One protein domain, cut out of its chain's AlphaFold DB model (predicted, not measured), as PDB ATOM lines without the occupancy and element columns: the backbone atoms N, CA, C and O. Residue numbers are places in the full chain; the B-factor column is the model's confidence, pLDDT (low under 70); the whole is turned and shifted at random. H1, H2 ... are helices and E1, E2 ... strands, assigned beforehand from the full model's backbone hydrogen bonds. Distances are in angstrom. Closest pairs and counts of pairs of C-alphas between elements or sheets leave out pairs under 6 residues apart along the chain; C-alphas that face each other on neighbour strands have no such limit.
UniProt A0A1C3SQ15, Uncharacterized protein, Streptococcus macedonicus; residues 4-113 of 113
ATOM      1  N   ILE A   4     183.187 213.152 270.618       84.75
ATOM      2  CA  ILE A   4     182.796 214.564 270.650       84.75
ATOM      3  C   ILE A   4     183.936 215.409 270.078       84.75
ATOM      4  O   ILE A   4     183.700 216.267 269.230       84.75
ATOM      5  N   GLU A   5     185.182 215.115 270.467       82.88
ATOM      6  CA  GLU A   5     186.372 215.785 269.922       82.88
ATOM      7  C   GLU A   5     186.454 215.641 268.391       82.88
ATOM      8  O   GLU A   5     186.696 216.620 267.687       82.88
ATOM      9  N   GLN A   6     186.185 214.444 267.856       82.75
ATOM     10  CA  GLN A   6     186.137 214.217 266.408       82.75
ATOM     11  C   GLN A   6     185.005 214.985 265.721       82.75
ATOM     12  O   GLN A   6     185.232 215.559 264.658       82.75
ATOM     13  N   ALA A   7     183.810 215.027 266.316       83.69
ATOM     14  CA  ALA A   7     182.671 215.747 265.747       83.69
ATOM     15  C   ALA A   7     182.922 217.262 265.676       83.69
ATOM     16  O   ALA A   7     182.648 217.885 264.648       83.69
ATOM     17  N   ILE A   8     183.503 217.839 266.734       85.25
ATOM     18  CA  ILE A   8     183.891 219.256 266.776       85.25
ATOM     19  C   ILE A   8     184.982 219.537 265.744       85.25
ATOM     20  O   ILE A   8     184.888 220.497 264.981       85.25
ATOM     21  N   LYS A   9     186.004 218.676 265.677       80.88
ATOM     22  CA  LYS A   9     187.108 218.836 264.728       80.88
ATOM     23  C   LYS A   9     186.644 218.714 263.275       80.88
ATOM     24  O   LYS A   9     187.141 219.455 262.438       80.88
ATOM     25  N   GLY A  10     185.706 217.816 262.977       76.56
ATOM     26  CA  GLY A  10     185.132 217.667 261.638       76.56
ATOM     27  C   GLY A  10     184.381 218.921 261.193       76.56
ATOM     28  O   GLY A  10     184.661 219.453 260.125       76.56
ATOM     29  N   LYS A  11     183.497 219.450 262.050       77.38
ATOM     30  CA  LYS A  11     182.727 220.670 261.760       77.38
ATOM     31  C   LYS A  11     183.601 221.917 261.602       77.38
ATOM     32  O   LYS A  11     183.396 222.664 260.656       77.38
ATOM     33  N   LEU A  12     184.577 222.120 262.490       71.44
ATOM     34  CA  LEU A  12     185.507 223.255 262.402       71.44
ATOM     35  C   LEU A  12     186.540 223.088 261.276       71.44
ATOM     36  O   LEU A  12     187.033 224.071 260.731       71.44
ATOM     37  N   GLY A  13     186.887 221.845 260.937       60.88
ATOM     38  CA  GLY A  13     187.815 221.520 259.861       60.88
ATOM     39  C   GLY A  13     187.256 221.852 258.481       60.88
ATOM     40  O   GLY A  13     187.980 222.430 257.676       60.88
ATOM     41  N   ASP A  14     185.977 221.557 258.226       53.38
ATOM     42  CA  ASP A  14     185.319 221.862 256.943       53.38
ATOM     43  C   ASP A  14     185.224 223.370 256.657       53.38
ATOM     44  O   ASP A  14     185.248 223.786 255.501       53.38
ATOM     45  N   GLU A  15     185.187 224.210 257.691       51.50
ATOM     46  CA  GLU A  15     185.119 225.668 257.537       51.50
ATOM     47  C   GLU A  15     186.500 226.305 257.264       51.50
ATOM     48  O   GLU A  15     186.595 227.425 256.759       51.50
ATOM     49  N   ALA A  16     187.587 225.570 257.528       47.22
ATOM     50  CA  ALA A  16     188.960 226.068 257.439       47.22
ATOM     51  C   ALA A  16     189.687 225.727 256.123       47.22
ATOM     52  O   ALA A  16     190.773 226.259 255.874       47.22
ATOM     53  N   VAL A  17     189.135 224.878 255.247       43.69
ATOM     54  CA  VAL A  17     189.831 224.483 254.006       43.69
ATOM     55  C   VAL A  17     189.506 225.439 252.859       43.69
ATOM     56  O   VAL A  17     188.878 225.084 251.865       43.69
ATOM     57  N   LYS A  18     190.027 226.665 252.944       46.72
ATOM     58  CA  LYS A  18     190.491 227.329 251.721       46.72
ATOM     59  C   LYS A  18     191.887 226.784 251.432       46.72
ATOM     60  O   LYS A  18     192.718 226.773 252.341       46.72
ATOM     61  N   PRO A  19     192.182 226.312 250.209       41.03
ATOM     62  CA  PRO A  19     193.517 225.854 249.869       41.03
ATOM     63  C   PRO A  19     194.430 227.079 249.831       41.03
ATOM     64  O   PRO A  19     194.610 227.709 248.792       41.03
ATOM     65  N   HIS A  20     194.991 227.459 250.979       49.22
ATOM     66  CA  HIS A  20     196.100 228.391 250.999       49.22
ATOM     67  C   HIS A  20     197.252 227.701 250.282       49.22
ATOM     68  O   HIS A  20     197.773 226.675 250.726       49.22
ATOM     69  N   GLN A  21     197.560 228.241 249.105       51.22
ATOM     70  CA  GLN A  21     198.700 227.903 248.275       51.22
ATOM     71  C   GLN A  21     199.896 227.678 249.201       51.22
ATOM     72  O   GLN A  21     200.319 228.598 249.896       51.22
ATOM     73  N   LYS A  22     200.373 226.428 249.299       60.25
ATOM     74  CA  LYS A  22     201.515 226.072 250.147       60.25
ATOM     75  C   LYS A  22     202.744 226.791 249.601       60.25
ATOM     76  O   LYS A  22     203.469 226.249 248.769       60.25
ATOM     77  N   VAL A  23     202.962 228.023 250.044       64.38
ATOM     78  CA  VAL A  23     204.190 228.758 249.780       64.38
ATOM     79  C   VAL A  23     205.311 227.953 250.431       64.38
ATOM     80  O   VAL A  23     205.299 227.686 251.635       64.38
ATOM     81  N   SER A  24     206.251 227.473 249.620       79.56
ATOM     82  CA  SER A  24     207.358 226.659 250.114       79.56
ATOM     83  C   SER A  24     208.257 227.519 251.000       79.56
ATOM     84  O   SER A  24     208.914 228.437 250.509       79.56
ATOM     85  N   LYS A  25     208.312 227.216 252.304       82.38
ATOM     86  CA  LYS A  25     209.153 227.939 253.279       82.38
ATOM     87  C   LYS A  25     210.607 228.037 252.817       82.38
ATOM     88  O   LYS A  25     211.237 229.076 252.966       82.38
ATOM     89  N   THR A  26     211.116 226.976 252.195       85.00
ATOM     90  CA  THR A  26     212.475 226.933 251.645       85.00
ATOM     91  C   THR A  26     212.684 227.956 250.528       85.00
ATOM     92  O   THR A  26     213.759 228.539 250.441       85.00
ATOM     93  N   LEU A  27     211.677 228.192 249.680       88.31
ATOM     94  CA  LEU A  27     211.763 229.205 248.623       88.31
ATOM     95  C   LEU A  27     211.747 230.619 249.208       88.31
ATOM     96  O   LEU A  27     212.552 231.445 248.796       88.31
ATOM     97  N   VAL A  28     210.897 230.871 250.207       89.00
ATOM     98  CA  VAL A  28     210.826 232.173 250.893       89.00
ATOM     99  C   VAL A  28     212.144 232.503 251.592       89.00
ATOM    100  O   VAL A  28     212.656 233.607 251.442       89.00
ATOM    101  N   LEU A  29     212.735 231.541 252.307       89.88
ATOM    102  CA  LEU A  29     214.026 231.734 252.973       89.88
ATOM    103  C   LEU A  29     215.152 232.030 251.974       89.88
ATOM    104  O   LEU A  29     215.918 232.967 252.190       89.88
ATOM    105  N   ARG A  30     215.210 231.289 250.859       93.50
ATOM    106  CA  ARG A  30     216.181 231.556 249.783       93.50
ATOM    107  C   ARG A  30     216.008 232.948 249.190       93.50
ATOM    108  O   ARG A  30     216.999 233.618 248.921       93.50
ATOM    109  N   GLU A  31     214.771 233.393 249.000       94.88
ATOM    110  CA  GLU A  31     214.509 234.723 248.456       94.88
ATOM    111  C   GLU A  31     214.913 235.833 249.437       94.88
ATOM    112  O   GLU A  31     215.527 236.818 249.030       94.88
ATOM    113  N   ILE A  32     214.681 235.649 250.740       93.81
ATOM    114  CA  ILE A  32     215.173 236.574 251.772       93.81
ATOM    115  C   ILE A  32     216.708 236.650 251.755       93.81
ATOM    116  O   ILE A  32     217.272 237.742 251.838       93.81
ATOM    117  N   GLU A  33     217.408 235.518 251.641       95.69
ATOM    118  CA  GLU A  33     218.874 235.488 251.523       95.69
ATOM    119  C   GLU A  33     219.367 236.192 250.252       95.69
ATOM    120  O   GLU A  33     220.323 236.977 250.303       95.69
ATOM    121  N   ARG A  34     218.683 235.978 249.121       97.69
ATOM    122  CA  ARG A  34     218.972 236.661 247.855       97.69
ATOM    123  C   ARG A  34     218.826 238.177 247.998       97.69
ATOM    124  O   ARG A  34     219.747 238.908 247.644       97.69
ATOM    125  N   LEU A  35     217.723 238.646 248.583       97.06
ATOM    126  CA  LEU A  35     217.453 240.068 248.825       97.06
ATOM    127  C   LEU A  35     218.478 240.705 249.776       97.06
ATOM    128  O   LEU A  35     218.933 241.825 249.548       97.06
ATOM    129  N   LYS A  36     218.905 239.991 250.824       94.31
ATOM    130  CA  LYS A  36     219.986 240.456 251.715       94.31
ATOM    131  C   LYS A  36     221.311 240.612 250.969       94.31
ATOM    132  O   LYS A  36     222.024 241.589 251.194       94.31
ATOM    133  N   THR A  37     221.618 239.680 250.072       96.88
ATOM    134  CA  THR A  37     222.816 239.739 249.223       96.88
ATOM    135  C   THR A  37     222.745 240.922 248.257       96.88
ATOM    136  O   THR A  37     223.696 241.692 248.152       96.88
ATOM    137  N   GLU A  38     221.591 241.132 247.622       96.44
ATOM    138  CA  GLU A  38     221.330 242.275 246.743       96.44
ATOM    139  C   GLU A  38     221.490 243.616 247.475       96.44
ATOM    140  O   GLU A  38     222.134 244.533 246.967       96.44
ATOM    141  N   LYS A  39     220.991 243.720 248.712       95.88
ATOM    142  CA  LYS A  39     221.161 244.915 249.551       95.88
ATOM    143  C   LYS A  39     222.631 245.228 249.842       95.88
ATOM    144  O   LYS A  39     223.006 246.401 249.868       95.88
ATOM    145  N   LEU A  40     223.453 244.202 250.076       96.88
ATOM    146  CA  LEU A  40     224.893 244.364 250.297       96.88
ATOM    147  C   LEU A  40     225.609 244.799 249.016       96.88
ATOM    148  O   LEU A  40     226.403 245.735 249.070       96.88
ATOM    149  N   ALA A  41     225.285 244.185 247.876       96.12
ATOM    150  CA  ALA A  41     225.830 244.581 246.577       96.12
ATOM    151  C   ALA A  41     225.476 246.039 246.244       96.12
ATOM    152  O   ALA A  41     226.358 246.839 245.957       96.12
ATOM    153  N   CYS A  42     224.215 246.431 246.429       96.44
ATOM    154  CA  CYS A  42     223.757 247.803 246.209       96.44
ATOM    155  C   CYS A  42     224.468 248.824 247.118       96.44
ATOM    156  O   CYS A  42     224.722 249.957 246.708       96.44
ATOM    157  N   PHE A  43     224.812 248.439 248.352       96.75
ATOM    158  CA  PHE A  43     225.626 249.280 249.232       96.75
ATOM    159  C   PHE A  43     227.076 249.400 248.745       96.75
ATOM    160  O   PHE A  43     227.664 250.475 248.863       96.75
ATOM    161  N   GLN A  44     227.639 248.327 248.190       97.88
ATOM    162  CA  GLN A  44     228.973 248.348 247.604       97.88
ATOM    163  C   GLN A  44     229.014 249.243 246.355       97.88
ATOM    164  O   GLN A  44     229.863 250.124 246.289       97.88
ATOM    165  N   ASP A  45     228.028 249.138 245.460       97.19
ATOM    166  CA  ASP A  45     227.901 250.015 244.286       97.19
ATOM    167  C   ASP A  45     227.831 251.500 244.681       97.19
ATOM    168  O   ASP A  45     228.459 252.356 244.059       97.19
ATOM    169  N   TYR A  46     227.096 251.818 245.754       97.25
ATOM    170  CA  TYR A  46     227.056 253.171 246.312       97.25
ATOM    171  C   TYR A  46     228.427 253.624 246.833       97.25
ATOM    172  O   TYR A  46     228.855 254.745 246.557       97.25
ATOM    173  N   LYS A  47     229.143 252.760 247.565       97.38
ATOM    174  CA  LYS A  47     230.498 253.062 248.054       97.38
ATOM    175  C   LYS A  47     231.493 253.291 246.921       97.38
ATOM    176  O   LYS A  47     232.348 254.165 247.043       97.38
ATOM    177  N   ASP A  48     231.349 252.544 245.836       97.88
ATOM    178  CA  ASP A  48     232.206 252.637 244.657       97.88
ATOM    179  C   ASP A  48     231.779 253.781 243.718       97.88
ATOM    180  O   ASP A  48     232.325 253.934 242.629       97.88
ATOM    181  N   SER A  49     230.834 254.629 244.153       95.62
ATOM    182  CA  SER A  49     230.295 255.768 243.394       95.62
ATOM    183  C   SER A  49     229.647 255.377 242.057       95.62
ATOM    184  O   SER A  49     229.493 256.215 241.171       95.62
ATOM    185  N   LEU A  50     229.232 254.114 241.920       96.00
ATOM    186  CA  LEU A  50     228.502 253.574 240.767       96.00
ATOM    187  C   LEU A  50     226.984 253.801 240.879       96.00
ATOM    188  O   LEU A  50     226.244 253.554 239.927       96.00
ATOM    189  N   LEU A  51     226.515 254.262 242.040       95.12
ATOM    190  CA  LEU A  51     225.111 254.507 242.346       95.12
ATOM    191  C   LEU A  51     224.961 255.811 243.135       95.12
ATOM    192  O   LEU A  51     225.720 256.068 244.070       95.12
ATOM    193  N   THR A  52     223.963 256.626 242.790       96.81
ATOM    194  CA  THR A  52     223.676 257.856 243.541       96.81
ATOM    195  C   THR A  52     223.106 257.539 244.923       96.81
ATOM    196  O   THR A  52     222.579 256.452 245.186       96.81
ATOM    197  N   ARG A  53     223.186 258.511 245.836       96.31
ATOM    198  CA  ARG A  53     222.628 258.369 247.185       96.31
ATOM    199  C   ARG A  53     221.112 258.178 247.141       96.31
ATOM    200  O   ARG A  53     220.569 257.377 247.900       96.31
ATOM    201  N   GLU A  54     220.440 258.926 246.281       97.38
ATOM    202  CA  GLU A  54     218.992 258.912 246.105       97.38
ATOM    203  C   GLU A  54     218.531 257.542 245.599       97.38
ATOM    204  O   GLU A  54     217.638 256.937 246.202       97.38
ATOM    205  N   ASP A  55     219.212 257.006 244.582       96.25
ATOM    206  CA  ASP A  55     218.912 255.686 244.023       96.25
ATOM    207  C   ASP A  55     219.200 254.565 245.027       96.25
ATOM    208  O   ASP A  55     218.395 253.644 245.183       96.25
ATOM    209  N   TYR A  56     220.309 254.658 245.770       96.50
ATOM    210  CA  TYR A  56     220.619 253.723 246.853       96.50
ATOM    211  C   TYR A  56     219.513 253.699 247.915       96.50
ATOM    212  O   TYR A  56     219.055 252.629 248.320       96.50
ATOM    213  N   ILE A  57     219.049 254.869 248.363       97.06
ATOM    214  CA  ILE A  57     217.981 254.965 249.365       97.06
ATOM    215  C   ILE A  57     216.678 254.363 248.829       97.06
ATOM    216  O   ILE A  57     215.982 253.674 249.583       97.06
ATOM    217  N   ALA A  58     216.341 254.611 247.561       96.88
ATOM    218  CA  ALA A  58     215.148 254.059 246.929       96.88
ATOM    219  C   ALA A  58     215.207 252.524 246.864       96.88
ATOM    220  O   ALA A  58     214.325 251.863 247.420       96.88
ATOM    221  N   LYS A  59     216.287 251.963 246.305       95.44
ATOM    222  CA  LYS A  59     216.500 250.509 246.209       95.44
ATOM    223  C   LYS A  59     216.522 249.839 247.578       95.44
ATOM    224  O   LYS A  59     215.857 248.830 247.791       95.44
ATOM    225  N   LYS A  60     217.224 250.428 248.549       95.81
ATOM    226  CA  LYS A  60     217.257 249.918 249.926       95.81
ATOM    227  C   LYS A  60     215.848 249.809 250.514       95.81
ATOM    228  O   LYS A  60     215.519 248.787 251.107       95.81
ATOM    229  N   LYS A  61     215.023 250.854 250.366       97.06
ATOM    230  CA  LYS A  61     213.643 250.859 250.879       97.06
ATOM    231  C   LYS A  61     212.777 249.798 250.208       97.06
ATOM    232  O   LYS A  61     211.941 249.203 250.879       97.06
ATOM    233  N   GLU A  62     212.945 249.591 248.908       97.12
ATOM    234  CA  GLU A  62     212.232 248.550 248.170       97.12
ATOM    235  C   GLU A  62     212.608 247.152 248.673       97.12
ATOM    236  O   GLU A  62     211.727 246.381 249.048       97.12
ATOM    237  N   VAL A  63     213.907 246.864 248.791       96.62
ATOM    238  CA  VAL A  63     214.390 245.583 249.321       96.62
ATOM    239  C   VAL A  63     213.908 245.352 250.755       96.62
ATOM    240  O   VAL A  63     213.431 244.262 251.068       96.62
ATOM    241  N   ASP A  64     213.968 246.372 251.615       96.19
ATOM    242  CA  ASP A  64     213.497 246.276 253.003       96.19
ATOM    243  C   ASP A  64     211.996 245.949 253.080       96.19
ATOM    244  O   ASP A  64     211.595 245.091 253.868       96.19
ATOM    245  N   LYS A  65     211.167 246.559 252.219       97.19
ATOM    246  CA  LYS A  65     209.734 246.232 252.119       97.19
ATOM    247  C   LYS A  65     209.501 244.798 251.651       97.19
ATOM    248  O   LYS A  65     208.657 244.108 252.218       97.19
ATOM    249  N   SER A  66     210.241 244.343 250.642       96.00
ATOM    250  CA  SER A  66     210.117 242.980 250.115       96.00
ATOM    251  C   SER A  66     210.497 241.930 251.158       96.00
ATOM    252  O   SER A  66     209.785 240.942 251.323       96.00
ATOM    253  N   VAL A  67     211.572 242.164 251.921       94.75
ATOM    254  CA  VAL A  67     211.958 241.287 253.037       94.75
ATOM    255  C   VAL A  67     210.866 241.259 254.104       94.75
ATOM    256  O   VAL A  67     210.462 240.172 254.513       94.75
ATOM    257  N   GLN A  68     210.340 242.419 254.509       95.06
ATOM    258  CA  GLN A  68     209.263 242.486 255.498       95.06
ATOM    259  C   GLN A  68     208.019 241.702 255.044       95.06
ATOM    260  O   GLN A  68     207.486 240.902 255.811       95.06
ATOM    261  N   ALA A  69     207.590 241.870 253.790       93.25
ATOM    262  CA  ALA A  69     206.433 241.163 253.246       93.25
ATOM    263  C   ALA A  69     206.629 239.635 253.228       93.25
ATOM    264  O   ALA A  69     205.694 238.880 253.497       93.25
ATOM    265  N   LEU A  70     207.842 239.158 252.928       92.06
ATOM    266  CA  LEU A  70     208.173 237.729 252.960       92.06
ATOM    267  C   LEU A  70     208.211 237.174 254.393       92.06
ATOM    268  O   LEU A  70     207.762 236.052 254.638       92.06
ATOM    269  N   GLU A  71     208.706 237.954 255.356       89.31
ATOM    270  CA  GLU A  71     208.694 237.585 256.775       89.31
ATOM    271  C   GLU A  71     207.267 237.526 257.345       89.31
ATOM    272  O   GLU A  71     206.948 236.614 258.112       89.31
ATOM    273  N   GLU A  72     206.396 238.459 256.955       89.19
ATOM    274  CA  GLU A  72     204.974 238.467 257.319       89.19
ATOM    275  C   GLU A  72     204.242 237.248 256.744       89.19
ATOM    276  O   GLU A  72     203.629 236.498 257.509       89.19
ATOM    277  N   GLN A  73     204.426 236.944 255.452       85.50
ATOM    278  CA  GLN A  73     203.892 235.720 254.835       85.50
ATOM    279  C   GLN A  73     204.332 234.450 255.579       85.50
ATOM    280  O   GLN A  73     203.556 233.507 255.751       85.50
ATOM    281  N   MET A  74     205.576 234.406 256.068       81.12
ATOM    282  CA  MET A  74     206.076 233.264 256.835       81.12
ATOM    283  C   MET A  74     205.440 233.169 258.233       81.12
ATOM    284  O   MET A  74     205.189 232.060 258.718       81.12
ATOM    285  N   LYS A  75     205.160 234.301 258.892       79.00
ATOM    286  CA  LYS A  75     204.431 234.333 260.173       79.00
ATOM    287  C   LYS A  75     202.996 233.843 260.001       79.00
ATOM    288  O   LYS A  75     202.559 232.995 260.779       79.00
ATOM    289  N   GLU A  76     202.306 234.304 258.964       73.75
ATOM    290  CA  GLU A  76     200.950 233.859 258.624       73.75
ATOM    291  C   GLU A  76     200.918 232.354 258.325       73.75
ATOM    292  O   GLU A  76     200.136 231.617 258.926       73.75
ATOM    293  N   ALA A  77     201.842 231.854 257.497       65.62
ATOM    294  CA  ALA A  77     201.936 230.427 257.181       65.62
ATOM    295  C   ALA A  77     202.229 229.552 258.416       65.62
ATOM    296  O   ALA A  77     201.699 228.446 258.539       65.62
ATOM    297  N   ASN A  78     203.054 230.026 259.356       58.94
ATOM    298  CA  ASN A  78     203.294 229.324 260.621       58.94
ATOM    299  C   ASN A  78     202.068 229.351 261.550       58.94
ATOM    300  O   ASN A  78     201.807 228.352 262.222       58.94
ATOM    301  N   CYS A  79     201.303 230.446 261.568       51.78
ATOM    302  CA  CYS A  79     200.043 230.537 262.307       51.78
ATOM    303  C   CYS A  79     199.019 229.514 261.787       51.78
ATOM    304  O   CYS A  79     198.420 228.780 262.572       51.78
ATOM    305  N   VAL A  80     198.909 229.372 260.461       51.25
ATOM    306  CA  VAL A  80     198.026 228.384 259.818       51.25
ATOM    307  C   VAL A  80     198.465 226.948 260.130       51.25
ATOM    308  O   VAL A  80     197.630 226.106 260.462       51.25
ATOM    309  N   GLN A  81     199.768 226.656 260.095       45.06
ATOM    310  CA  GLN A  81     200.282 225.297 260.312       45.06
ATOM    311  C   GLN A  81     200.205 224.827 261.777       45.06
ATOM    312  O   GLN A  81     200.088 223.629 262.034       45.06
ATOM    313  N   LEU A  82     200.198 225.749 262.747       41.38
ATOM    314  CA  LEU A  82     199.926 225.430 264.156       41.38
ATOM    315  C   LEU A  82     198.478 224.971 264.404       41.38
ATOM    316  O   LEU A  82     198.234 224.303 265.410       41.38
ATOM    317  N   SER A  83     197.537 225.276 263.501       48.56
ATOM    318  CA  SER A  83     196.129 224.872 263.640       48.56
ATOM    319  C   SER A  83     195.862 223.413 263.244       48.56
ATOM    320  O   SER A  83     194.890 222.817 263.704       48.56
ATOM    321  N   THR A  84     196.731 222.805 262.431       47.88
ATOM    322  CA  THR A  84     196.460 221.491 261.823       47.88
ATOM    323  C   THR A  84     196.897 220.286 262.663       47.88
ATOM    324  O   THR A  84     196.285 219.223 262.541       47.88
ATOM    325  N   ASP A  85     197.881 220.432 263.559       49.66
ATOM    326  CA  ASP A  85     198.533 219.273 264.202       49.66
ATOM    327  C   ASP A  85     198.250 219.080 265.697       49.66
ATOM    328  O   ASP A  85     198.625 218.054 266.270       49.66
ATOM    329  N   LYS A  86     197.561 220.007 266.365       56.66
ATOM    330  CA  LYS A  86     197.274 219.858 267.797       56.66
ATOM    331  C   LYS A  86     195.800 219.570 268.034       56.66
ATOM    332  O   LYS A  86     194.919 220.267 267.547       56.66
ATOM    333  N   LYS A  87     195.574 218.493 268.793       63.69
ATOM    334  CA  LYS A  87     194.431 218.256 269.687       63.69
ATOM    335  C   LYS A  87     193.647 219.548 269.952       63.69
ATOM    336  O   LYS A  87     194.283 220.551 270.276       63.69
ATOM    337  N   LEU A  88     192.316 219.517 269.824       68.69
ATOM    338  CA  LEU A  88     191.479 220.711 270.002       68.69
ATOM    339  C   LEU A  88     191.888 221.443 271.291       68.69
ATOM    340  O   LEU A  88     191.871 220.850 272.374       68.69
ATOM    341  N   SER A  89     192.320 222.703 271.175       77.56
ATOM    342  CA  SER A  89     192.684 223.483 272.356       77.56
ATOM    343  C   SER A  89     191.416 223.911 273.094       77.56
ATOM    344  O   SER A  89     190.346 224.077 272.500       77.56
ATOM    345  N   LYS A  90     191.533 224.101 274.412       78.62
ATOM    346  CA  LYS A  90     190.420 224.606 275.229       78.62
ATOM    347  C   LYS A  90     189.928 225.967 274.728       78.62
ATOM    348  O   LYS A  90     188.731 226.225 274.788       78.62
ATOM    349  N   GLU A  91     190.829 226.800 274.207       76.94
ATOM    350  CA  GLU A  91     190.489 228.117 273.658       76.94
ATOM    351  C   GLU A  91     189.618 228.001 272.405       76.94
ATOM    352  O   GLU A  91     188.582 228.657 272.330       76.94
ATOM    353  N   THR A  92     189.971 227.125 271.454       75.31
ATOM    354  CA  THR A  92     189.179 226.934 270.228       75.31
ATOM    355  C   THR A  92     187.771 226.437 270.544       75.31
ATOM    356  O   THR A  92     186.804 226.932 269.965       75.31
ATOM    357  N   VAL A  93     187.643 225.502 271.494       80.44
ATOM    358  CA  VAL A  93     186.341 224.985 271.937       80.44
ATOM    359  C   VAL A  93     185.528 226.085 272.620       80.44
ATOM    360  O   VAL A  93     184.380 226.289 272.254       80.44
ATOM    361  N   ALA A  94     186.114 226.850 273.543       80.31
ATOM    362  CA  ALA A  94     185.405 227.932 274.231       80.31
ATOM    363  C   ALA A  94     184.963 229.067 273.287       80.31
ATOM    364  O   ALA A  94     183.954 229.730 273.543       80.31
ATOM    365  N   ALA A  95     185.705 229.304 272.205       83.19
ATOM    366  CA  ALA A  95     185.376 230.329 271.221       83.19
ATOM    367  C   ALA A  95     184.189 229.944 270.319       83.19
ATOM    368  O   ALA A  95     183.397 230.820 269.993       83.19
ATOM    369  N   HIS A  96     184.038 228.663 269.962       81.06
ATOM    370  CA  HIS A  96     183.083 228.227 268.927       81.06
ATOM    371  C   HIS A  96     181.967 227.309 269.441       81.06
ATOM    372  O   HIS A  96     180.954 227.147 268.768       81.06
ATOM    373  N   VAL A  97     182.130 226.690 270.612       87.38
ATOM    374  CA  VAL A  97     181.142 225.790 271.219       87.38
ATOM    375  C   VAL A  97     180.466 226.506 272.382       87.38
ATOM    376  O   VAL A  97     181.131 227.015 273.283       87.38
ATOM    377  N   ASP A  98     179.137 226.547 272.360       89.25
ATOM    378  CA  ASP A  98     178.318 227.067 273.456       89.25
ATOM    379  C   ASP A  98     178.141 225.995 274.538       89.25
ATOM    380  O   ASP A  98     178.455 226.205 275.709       89.25
ATOM    381  N   LYS A  99     177.701 224.796 274.137       90.88
ATOM    382  CA  LYS A  99     177.478 223.666 275.049       90.88
ATOM    383  C   LYS A  99     177.485 222.322 274.333       90.88
ATOM    384  O   LYS A  99     177.191 222.223 273.144       90.88
ATOM    385  N   VAL A 100     177.768 221.269 275.094       89.00
ATOM    386  CA  VAL A 100     177.649 219.875 274.655       89.00
ATOM    387  C   VAL A 100     176.617 219.190 275.536       89.00
ATOM    388  O   VAL A 100     176.769 219.148 276.754       89.00
ATOM    389  N   VAL A 101     175.560 218.671 274.918       89.75
ATOM    390  CA  VAL A 101     174.506 217.910 275.596       89.75
ATOM    391  C   VAL A 101     174.778 216.429 275.368       89.75
ATOM    392  O   VAL A 101     174.966 216.020 274.224       89.75
ATOM    393  N   VAL A 102     174.815 215.641 276.442       90.06
ATOM    394  CA  VAL A 102     175.059 214.192 276.403       90.06
ATOM    395  C   VAL A 102     173.878 213.475 277.048       90.06
ATOM    396  O   VAL A 102     173.418 213.877 278.114       90.06
ATOM    397  N   ASP A 103     173.390 212.433 276.389       89.94
ATOM    398  CA  ASP A 103     172.320 211.563 276.867       89.94
ATOM    399  C   ASP A 103     172.895 210.356 277.631       89.94
ATOM    400  O   ASP A 103     174.002 209.887 277.357       89.94
ATOM    401  N   CYS A 104     172.107 209.803 278.552       84.88
ATOM    402  CA  CYS A 104     172.387 208.591 279.323       84.88
ATOM    403  C   CYS A 104     172.659 207.372 278.426       84.88
ATOM    404  O   CYS A 104     173.337 206.431 278.832       84.88
ATOM    405  N   LEU A 105     172.129 207.395 277.200       85.06
ATOM    406  CA  LEU A 105     172.319 206.371 276.172       85.06
ATOM    407  C   LEU A 105     173.618 206.554 275.359       85.06
ATOM    408  O   LEU A 105     173.894 205.772 274.450       85.06
ATOM    409  N   GLY A 106     174.422 207.576 275.666       78.75
ATOM    410  CA  GLY A 106     175.691 207.854 274.989       78.75
ATOM    411  C   GLY A 106     175.560 208.638 273.679       78.75
ATOM    412  O   GLY A 106     176.551 208.783 272.956       78.75
ATOM    413  N   PHE A 107     174.369 209.158 273.363       87.31
ATOM    414  CA  PHE A 107     174.191 210.141 272.293       87.31
ATOM    415  C   PHE A 107     174.676 211.515 272.747       87.31
ATOM    416  O   PHE A 107     174.632 211.843 273.931       87.31
ATOM    417  N   PHE A 108     175.132 212.335 271.805       90.88
ATOM    418  CA  PHE A 108     175.557 213.694 272.107       90.88
ATOM    419  C   PHE A 108     175.153 214.665 271.003       90.88
ATOM    420  O   PHE A 108     175.002 214.295 269.840       90.88
ATOM    421  N   THR A 109     174.987 215.929 271.376       89.94
ATOM    422  CA  THR A 109     174.754 217.047 270.461       89.94
ATOM    423  C   THR A 109     175.652 218.205 270.866       89.94
ATOM    424  O   THR A 109     175.687 218.601 272.031       89.94
ATOM    425  N   VAL A 110     176.391 218.743 269.899       88.94
ATOM    426  CA  VAL A 110     177.244 219.919 270.090       88.94
ATOM    427  C   VAL A 110     176.492 221.140 269.581       88.94
ATOM    428  O   VAL A 110     176.075 221.171 268.425       88.94
ATOM    429  N   ILE A 111     176.323 222.133 270.447       86.44
ATOM    430  CA  ILE A 111     175.718 223.421 270.119       86.44
ATOM    431  C   ILE A 111     176.860 224.419 269.939       86.44
ATOM    432  O   ILE A 111     177.618 224.679 270.876       86.44
ATOM    433  N   TYR A 112     176.996 224.926 268.719       86.06
ATOM    434  CA  TYR A 112     177.982 225.940 268.351       86.06
ATOM    435  C   TYR A 112     177.410 227.341 268.602       86.06
ATOM    436  O   TYR A 112     176.189 227.497 268.660       86.06
ATOM    437  N   LYS A 113     178.292 228.317 268.809       82.56
ATOM    438  CA  LYS A 113     177.922 229.732 268.948       82.56
ATOM    439  C   LYS A 113     177.543 230.357 267.611       82.56
ATOM    440  O   LYS A 113     178.070 229.885 266.581       82.56
TER     441      LYS A 113
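This is residues 4 to 113 of the 113 residues of an uncharacterized protein of Streptococcus macedonicus (UniProt A0A1C3SQ15). A long helical hairpin, H2 and H3, sticks out from a small head of H1, H4 and the strand hairpin E1 and E2. The printed part has 110 residues, with H1, H2, H3, H4, E1, E2 in that order, mostly helix, and one antiparallel sheet. It is extended: radius of gyration of the C-alphas 24.1 A, spans 83 by 23 by 20 A.

H1 is residues 4 to 16, from C-alpha 4 at (182.796, 214.564, 270.650). H2, residues 25 to 47, is 33.4 A long; H3, residues 53 to 82, 43.5 A. H4 is residues 90 to 96, E1 97 to 102, E2 108 to 112, ending at C-alpha 112 (177.982, 225.940, 268.351).

H1 and H4 are near each other, with 8 pairs of C-alphas within 10 A. The closest C-alphas of H1 and E2, Ile 4 and Phe 108, are 7.4 A apart. H2 and H3, a hairpin, touch at a shallow tilt of 14 degrees, opposite ways; their closest C-alphas, Ile 32 and Val 67, are 5.8 A apart. In the hairpin E1 and E2, N 101 and O 109 are within hydrogen-bond range, 2.9 A. Every O i to N i+4 pair is within range in H2, H3 and H4; 7 of 9 in H1.

The farthest C-alphas, Ser 49 and Leu 105, are 82.9 A apart. The printed part has no cut and no long link. Residues 13 to 23 and 77 to 88 have pLDDT under 70.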